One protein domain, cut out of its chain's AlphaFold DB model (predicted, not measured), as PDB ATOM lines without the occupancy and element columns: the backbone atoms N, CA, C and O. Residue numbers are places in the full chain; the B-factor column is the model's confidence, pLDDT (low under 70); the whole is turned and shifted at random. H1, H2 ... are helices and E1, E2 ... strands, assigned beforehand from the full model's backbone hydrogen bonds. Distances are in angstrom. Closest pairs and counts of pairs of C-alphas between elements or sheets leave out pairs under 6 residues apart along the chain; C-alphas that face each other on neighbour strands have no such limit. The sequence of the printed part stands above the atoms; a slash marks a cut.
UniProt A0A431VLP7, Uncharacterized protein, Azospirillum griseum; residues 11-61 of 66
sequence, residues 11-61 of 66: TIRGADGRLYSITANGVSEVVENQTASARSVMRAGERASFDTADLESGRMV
ATOM      1  N   THR A  11     160.133 171.673 124.370       86.19
ATOM      2  CA  THR A  11     159.949 172.756 123.401       86.19
ATOM      3  C   THR A  11     158.595 172.620 122.718       86.19
ATOM      4  O   THR A  11     158.186 171.523 122.339       86.19
ATOM      5  N   ILE A  12     157.885 173.738 122.570       87.00
ATOM      6  CA  ILE A  12     156.584 173.796 121.891       87.00
ATOM      7  C   ILE A  12     156.573 174.928 120.868       87.00
ATOM      8  O   ILE A  12     157.254 175.936 121.048       87.00
ATOM      9  N   ARG A  13     155.767 174.785 119.813       87.94
ATOM     10  CA  ARG A  13     155.466 175.890 118.895       87.94
ATOM     11  C   ARG A  13     154.171 176.587 119.295       87.94
ATOM     12  O   ARG A  13     153.157 175.920 119.506       87.94
ATOM     13  N   GLY A  14     154.221 177.915 119.380       85.06
ATOM     14  CA  GLY A  14     153.051 178.768 119.559       85.06
ATOM     15  C   GLY A  14     152.177 178.826 118.306       85.06
ATOM     16  O   GLY A  14     152.582 178.419 117.215       85.06
ATOM     17  N   ALA A  15     150.960 179.350 118.454       82.44
ATOM     18  CA  ALA A  15     150.046 179.563 117.329       82.44
ATOM     19  C   ALA A  15     150.549 180.640 116.349       82.44
ATOM     20  O   ALA A  15     150.194 180.620 115.175       82.44
ATOM     21  N   ASP A  16     151.394 181.545 116.835       81.88
ATOM     22  CA  ASP A  16     152.119 182.556 116.067       81.88
ATOM     23  C   ASP A  16     153.365 181.998 115.350       81.88
ATOM     24  O   ASP A  16     154.062 182.732 114.655       81.88
ATOM     25  N   GLY A  17     153.648 180.702 115.514       79.56
ATOM     26  CA  GLY A  17     154.778 180.015 114.896       79.56
ATOM     27  C   GLY A  17     156.098 180.142 115.658       79.56
ATOM     28  O   GLY A  17     157.073 179.512 115.248       79.56
ATOM     29  N   ARG A  18     156.146 180.889 116.770       86.12
ATOM     30  CA  ARG A  18     157.370 181.050 117.569       86.12
ATOM     31  C   ARG A  18     157.676 179.801 118.390       86.12
ATOM     32  O   ARG A  18     156.767 179.090 118.832       86.12
ATOM     33  N   LEU A  19     158.961 179.523 118.600       87.56
ATOM     34  CA  LEU A  19     159.413 178.408 119.428       87.56
ATOM     35  C   LEU A  19     159.549 178.853 120.886       87.56
ATOM     36  O   LEU A  19     160.231 179.830 121.189       87.56
ATOM     37  N   TYR A  20     158.949 178.096 121.799       89.12
ATOM     38  CA  TYR A  20     159.031 178.335 123.236       89.12
ATOM     39  C   TYR A  20     159.704 177.167 123.944       89.12
ATOM     40  O   TYR A  20     159.469 175.998 123.633       89.12
ATOM     41  N   SER A  21     160.533 177.493 124.929       89.50
ATOM     42  CA  SER A  21     161.162 176.548 125.839       89.50
ATOM     43  C   SER A  21     160.417 176.543 127.163       89.50
ATOM     44  O   SER A  21     160.290 177.581 127.808       89.50
ATOM     45  N   ILE A  22     159.985 175.363 127.595       89.25
ATOM     46  CA  ILE A  22     159.308 175.147 128.870       89.25
ATOM     47  C   ILE A  22     160.272 174.438 129.815       89.25
ATOM     48  O   ILE A  22     160.834 173.385 129.496       89.25
ATOM     49  N   THR A  23     160.444 175.026 130.992       88.44
ATOM     50  CA  THR A  23     161.211 174.461 132.104       88.44
ATOM     51  C   THR A  23     160.394 174.558 133.388       88.44
ATOM     52  O   THR A  23     159.377 175.251 133.430       88.44
ATOM     53  N   ALA A  24     160.865 173.934 134.469       85.19
ATOM     54  CA  ALA A  24     160.266 174.102 135.796       85.19
ATOM     55  C   ALA A  24     160.241 175.570 136.274       85.19
ATOM     56  O   ALA A  24     159.420 175.930 137.108       85.19
ATOM     57  N   ASN A  25     161.111 176.420 135.718       86.25
ATOM     58  CA  ASN A  25     161.234 177.832 136.082       86.25
ATOM     59  C   ASN A  25     160.346 178.754 135.230       86.25
ATOM     60  O   ASN A  25     160.351 179.965 135.439       86.25
ATOM     61  N   GLY A  26     159.611 178.201 134.260       86.75
ATOM     62  CA  GLY A  26     158.700 178.949 133.400       86.75
ATOM     63  C   GLY A  26     158.944 178.744 131.908       86.75
ATOM     64  O   GLY A  26     159.617 177.798 131.478       86.75
ATOM     65  N   VAL A  27     158.353 179.648 131.125       89.69
ATOM     66  CA  VAL A  27     158.329 179.622 129.659       89.69
ATOM     67  C   VAL A  27     159.148 180.788 129.114       89.69
ATOM     68  O   VAL A  27     158.944 181.928 129.527       89.69
ATOM     69  N   SER A  28     160.054 180.515 128.176       91.00
ATOM     70  CA  SER A  28     160.828 181.544 127.475       91.00
ATOM     71  C   SER A  28     160.775 181.362 125.960       91.00
ATOM     72  O   SER A  28     160.732 180.238 125.458       91.00
ATOM     73  N   GLU A  29     160.767 182.473 125.223       87.00
ATOM     74  CA  GLU A  29     160.875 182.462 123.762       87.00
ATOM     75  C   GLU A  29     162.299 182.065 123.348       87.00
ATOM     76  O   GLU A  29     163.288 182.550 123.907       87.00
ATOM     77  N   VAL A  30     162.408 181.157 122.379       87.94
ATOM     78  CA  VAL A  30     163.676 180.731 121.788       87.94
ATOM     79  C   VAL A  30     163.856 181.483 120.478       87.94
ATOM     80  O   VAL A  30     163.103 181.273 119.531       87.94
ATOM     81  N   VAL A  31     164.875 182.340 120.414       80.69
ATOM     82  CA  VAL A  31     165.243 183.032 119.174       80.69
ATOM     83  C   VAL A  31     165.864 182.012 118.216       80.69
ATOM     84  O   VAL A  31     167.029 181.636 118.355       80.69
ATOM     85  N   GLU A  32     165.075 181.520 117.262       69.44
ATOM     86  CA  GLU A  32     165.573 180.665 116.183       69.44
ATOM     87  C   GLU A  32     166.278 181.537 115.130       69.44
ATOM     88  O   GLU A  32     165.649 182.142 114.269       69.44
ATOM     89  N   ASN A  33     167.613 181.592 115.179       61.00
ATOM     90  CA  ASN A  33     168.444 182.299 114.188       61.00
ATOM     91  C   ASN A  33     168.574 181.562 112.840       61.00
ATOM     92  O   ASN A  33     169.416 181.911 112.015       61.00
ATOM     93  N   GLN A  34     167.779 180.524 112.603       52.06
ATOM     94  CA  GLN A  34     167.768 179.803 111.340       52.06
ATOM     95  C   GLN A  34     166.331 179.687 110.877       52.06
ATOM     96  O   GLN A  34     165.462 179.318 111.659       52.06
ATOM     97  N   THR A  35     166.114 180.024 109.607       51.84
ATOM     98  CA  THR A  35     164.867 179.864 108.868       51.84
ATOM     99  C   THR A  35     164.370 178.440 109.071       51.84
ATOM    100  O   THR A  35     164.765 177.522 108.351       51.84
ATOM    101  N   ALA A  36     163.541 178.239 110.093       53.50
ATOM    102  CA  ALA A  36     162.834 177.000 110.287       53.50
ATOM    103  C   ALA A  36     161.959 176.876 109.046       53.50
ATOM    104  O   ALA A  36     160.953 177.568 108.912       53.50
ATOM    105  N   SER A  37     162.397 176.048 108.093       51.28
ATOM    106  CA  SER A  37     161.513 175.528 107.066       51.28
ATOM    107  C   SER A  37     160.347 174.958 107.847       51.28
ATOM    108  O   SER A  37     160.505 173.968 108.570       51.28
ATOM    109  N   ALA A  38     159.234 175.691 107.831       54.91
ATOM    110  CA  ALA A  38     158.008 175.314 108.483       54.91
ATOM    111  C   ALA A  38     157.560 174.051 107.765       54.91
ATOM    112  O   ALA A  38     156.809 174.089 106.795       54.91
ATOM    113  N   ARG A  39     158.101 172.912 108.196       55.00
ATOM    114  CA  ARG A  39     157.589 171.609 107.837       55.00
ATOM    115  C   ARG A  39     156.204 171.632 108.437       55.00
ATOM    116  O   ARG A  39     156.085 171.505 109.655       55.00
ATOM    117  N   SER A  40     155.229 171.969 107.592       54.19
ATOM    118  CA  SER A  40     153.835 172.127 107.967       54.19
ATOM    119  C   SER A  40     153.492 170.910 108.801       54.19
ATOM    120  O   SER A  40     153.525 169.779 108.305       54.19
ATOM    121  N   VAL A  41     153.354 171.118 110.109       58.69
ATOM    122  CA  VAL A  41     152.977 170.050 111.020       58.69
ATOM    123  C   VAL A  41     151.511 169.861 110.717       58.69
ATOM    124  O   VAL A  41     150.677 170.548 111.306       58.69
ATOM    125  N   MET A  42     151.238 169.015 109.721       56.78
ATOM    126  CA  MET A  42     149.888 168.686 109.314       56.78
ATOM    127  C   MET A  42     149.144 168.242 110.560       56.78
ATOM    128  O   MET A  42     149.500 167.230 111.175       56.78
ATOM    129  N   ARG A  43     148.176 169.044 111.007       58.50
ATOM    130  CA  ARG A  43     147.393 168.671 112.188       58.50
ATOM    131  C   ARG A  43     146.513 167.492 111.797       58.50
ATOM    132  O   ARG A  43     145.966 167.463 110.698       58.50
ATOM    133  N   ALA A  44     146.335 166.529 112.698       59.03
ATOM    134  CA  ALA A  44     145.331 165.492 112.494       59.03
ATOM    135  C   ALA A  44     143.964 166.169 112.253       59.03
ATOM    136  O   ALA A  44     143.493 166.925 113.103       59.03
ATOM    137  N   GLY A  45     143.377 165.953 111.070       62.12
ATOM    138  CA  GLY A  45     142.146 166.618 110.620       62.12
ATOM    139  C   GLY A  45     142.339 167.835 109.702       62.12
ATOM    140  O   GLY A  45     141.352 168.451 109.297       62.12
ATOM    141  N   GLU A  46     143.572 168.196 109.343       61.94
ATOM    142  CA  GLU A  46     143.838 169.251 108.366       61.94
ATOM    143  C   GLU A  46     143.399 168.815 106.959       61.94
ATOM    144  O   GLU A  46     143.966 167.913 106.348       61.94
ATOM    145  N   ARG A  47     142.361 169.479 106.435       63.16
ATOM    146  CA  ARG A  47     141.758 169.197 105.119       63.16
ATOM    147  C   ARG A  47     142.690 169.429 103.929       63.16
ATOM    148  O   ARG A  47     142.353 169.009 102.831       63.16
ATOM    149  N   ALA A  48     143.829 170.096 104.121       63.69
ATOM    150  CA  ALA A  48     144.755 170.423 103.037       63.69
ATOM    151  C   ALA A  48     145.369 169.179 102.364       63.69
ATOM    152  O   ALA A  48     145.823 169.269 101.229       63.69
ATOM    153  N   SER A  49     145.343 168.022 103.032       61.72
ATOM    154  CA  SER A  49     145.776 166.731 102.474       61.72
ATOM    155  C   SER A  49     144.647 165.711 102.381       61.72
ATOM    156  O   SER A  49     144.899 164.520 102.228       61.72
ATOM    157  N   PHE A  50     143.398 166.164 102.498       69.06
ATOM    158  CA  PHE A  50     142.249 165.311 102.255       69.06
ATOM    159  C   PHE A  50     142.083 165.130 100.747       69.06
ATOM    160  O   PHE A  50     141.568 166.015 100.063       69.06
ATOM    161  N   ASP A  51     142.535 163.986 100.244       76.19
ATOM    162  CA  ASP A  51     142.280 163.578  98.872       76.19
ATOM    163  C   ASP A  51     140.959 162.801  98.800       76.19
ATOM    164  O   ASP A  51     140.786 161.725  99.381       76.19
ATOM    165  N   THR A  52     139.993 163.370  98.081       75.06
ATOM    166  CA  THR A  52     138.707 162.724  97.810       75.06
ATOM    167  C   THR A  52     138.854 161.435  97.001       75.06
ATOM    168  O   THR A  52     138.011 160.552  97.142       75.06
ATOM    169  N   ALA A  53     139.906 161.302  96.185       75.94
ATOM    170  CA  ALA A  53     140.185 160.087  95.426       75.94
ATOM    171  C   ALA A  53     140.668 158.945  96.333       75.94
ATOM    172  O   ALA A  53     140.218 157.811  96.166       75.94
ATOM    173  N   ASP A  54     141.508 159.240  97.332       72.56
ATOM    174  CA  ASP A  54     141.916 158.264  98.351       72.56
ATOM    175  C   ASP A  54     140.721 157.824  99.203       72.56
ATOM    176  O   ASP A  54     140.549 156.629  99.463       72.56
ATOM    177  N   LEU A  55     139.854 158.770  99.595       76.19
ATOM    178  CA  LEU A  55     138.627 158.440 100.324       76.19
ATOM    179  C   LEU A  55     137.741 157.491  99.507       76.19
ATOM    180  O   LEU A  55     137.273 156.487 100.044       76.19
ATOM    181  N   GLU A  56     137.497 157.805  98.233       74.25
ATOM    182  CA  GLU A  56     136.627 156.989  97.381       74.25
ATOM    183  C   GLU A  56     137.248 155.615  97.084       74.25
ATOM    184  O   GLU A  56     136.560 154.596  97.154       74.25
ATOM    185  N   SER A  57     138.567 155.553  96.878       70.12
ATOM    186  CA  SER A  57     139.303 154.293  96.689       70.12
ATOM    187  C   SER A  57     139.226 153.385  97.922       70.12
ATOM    188  O   SER A  57     139.077 152.168  97.792       70.12
ATOM    189  N   GLY A  58     139.249 153.957  99.131       67.50
ATOM    190  CA  GLY A  58     139.096 153.214 100.385       67.50
ATOM    191  C   GLY A  58     137.711 152.588 100.586       67.50
ATOM    192  O   GLY A  58     137.585 151.607 101.319       67.50
ATOM    193  N   ARG A  59     136.667 153.099  99.917       66.69
ATOM    194  CA  ARG A  59     135.309 152.527  99.987       66.69
ATOM    195  C   ARG A  59     135.149 151.263  99.146       66.69
ATOM    196  O   ARG A  59     134.228 150.491  99.402       66.69
ATOM    197  N   MET A  60     136.029 151.037  98.169       63.03
ATOM    198  CA  MET A  60     135.962 149.870  97.283       63.03
ATOM    199  C   MET A  60     136.673 148.626  97.836       63.03
ATOM    200  O   MET A  60     136.530 147.548  97.262       63.03
ATOM    201  N   VAL A  61     137.405 148.722  98.952       63.41
ATOM    202  CA  VAL A  61     138.118 147.569  99.520       63.41
ATOM    203  C   VAL A  61     137.276 146.901 100.606       63.41
ATOM    204  O   VAL A  61     137.456 147.116 101.800       63.41
TER     205      VAL A  61
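This is residues 11 to 61 of the 66 residues of an uncharacterized protein of Azospirillum griseum (UniProt A0A431VLP7). Picture a small three-stranded sheet, E1, E2 and E3, at one end of a long drawn-out shape, and one short helix, H1, far off at the other end, with a long winding arm of unnamed chain between them. Residues 39 to 61, H1 among them, stand free of everything else, and this arm makes most of the length. The printed part has 51 residues, with three named strands and then one named helix along the chain; the sheet's order is E1, E2, E3, antiparallel throughout. The class is mixed, helices and strands, though under half of the residues are in named elements. The whole is extended, with a radius of gyration of the C-alphas of 17.6 A and spans of 54 by 26 by 15 A.

Find C-alpha 11 at (159.949, 172.756, 123.401), where the printed part begins with E1, residues 11 to 13. Next look for E2, residues 19 to 23, which measures 13.4 A from first to last C-alpha. E3, residues 26 to 30, measures 12.8 A and ends with C-alpha 30 at (163.676, 180.731, 121.788). Then read on through residues 31 to 51, which hold no named element, to H1, residues 52 to 59, which is 11.0 A long and ends with C-alpha 59 at (135.309, 152.527, 99.987).

Start at the sheet, a meander, each strand the antiparallel neighbour of the one before. E1 and E2 form a hairpin over a tight link, with 145 degrees between their directions. Look at C-alphas 11 and 21, which face each other at 4.7 A, and at N 20 and O 12, within hydrogen-bond range at 2.8 A. E2 and E3 form the second hairpin, also over a tight link, with 150 degrees between their directions. Here C-alphas 20 and 29 face each other at 4.6 A, and N 21 and O 28 are within hydrogen-bond range at 2.8 A. E2 is the inner strand, and E1 and E3 are the edge strands. H1 is not on the sheet, with 0 pairs of C-alphas within 10 A, and it is apart from E1 and E2. In H1 every O i to N i+4 pair is within hydrogen-bond range.

The two C-alphas farthest apart are those of Asn 25 and Met 60, at 54.1 A. The printed part has no cut, and the link from E3 to H1, 21 residues, is long. Check the B-factor column for the model's confidence: the mean pLDDT of the printed part is 72.8, and residues 32 to 50 and 58 to 61 are under 70.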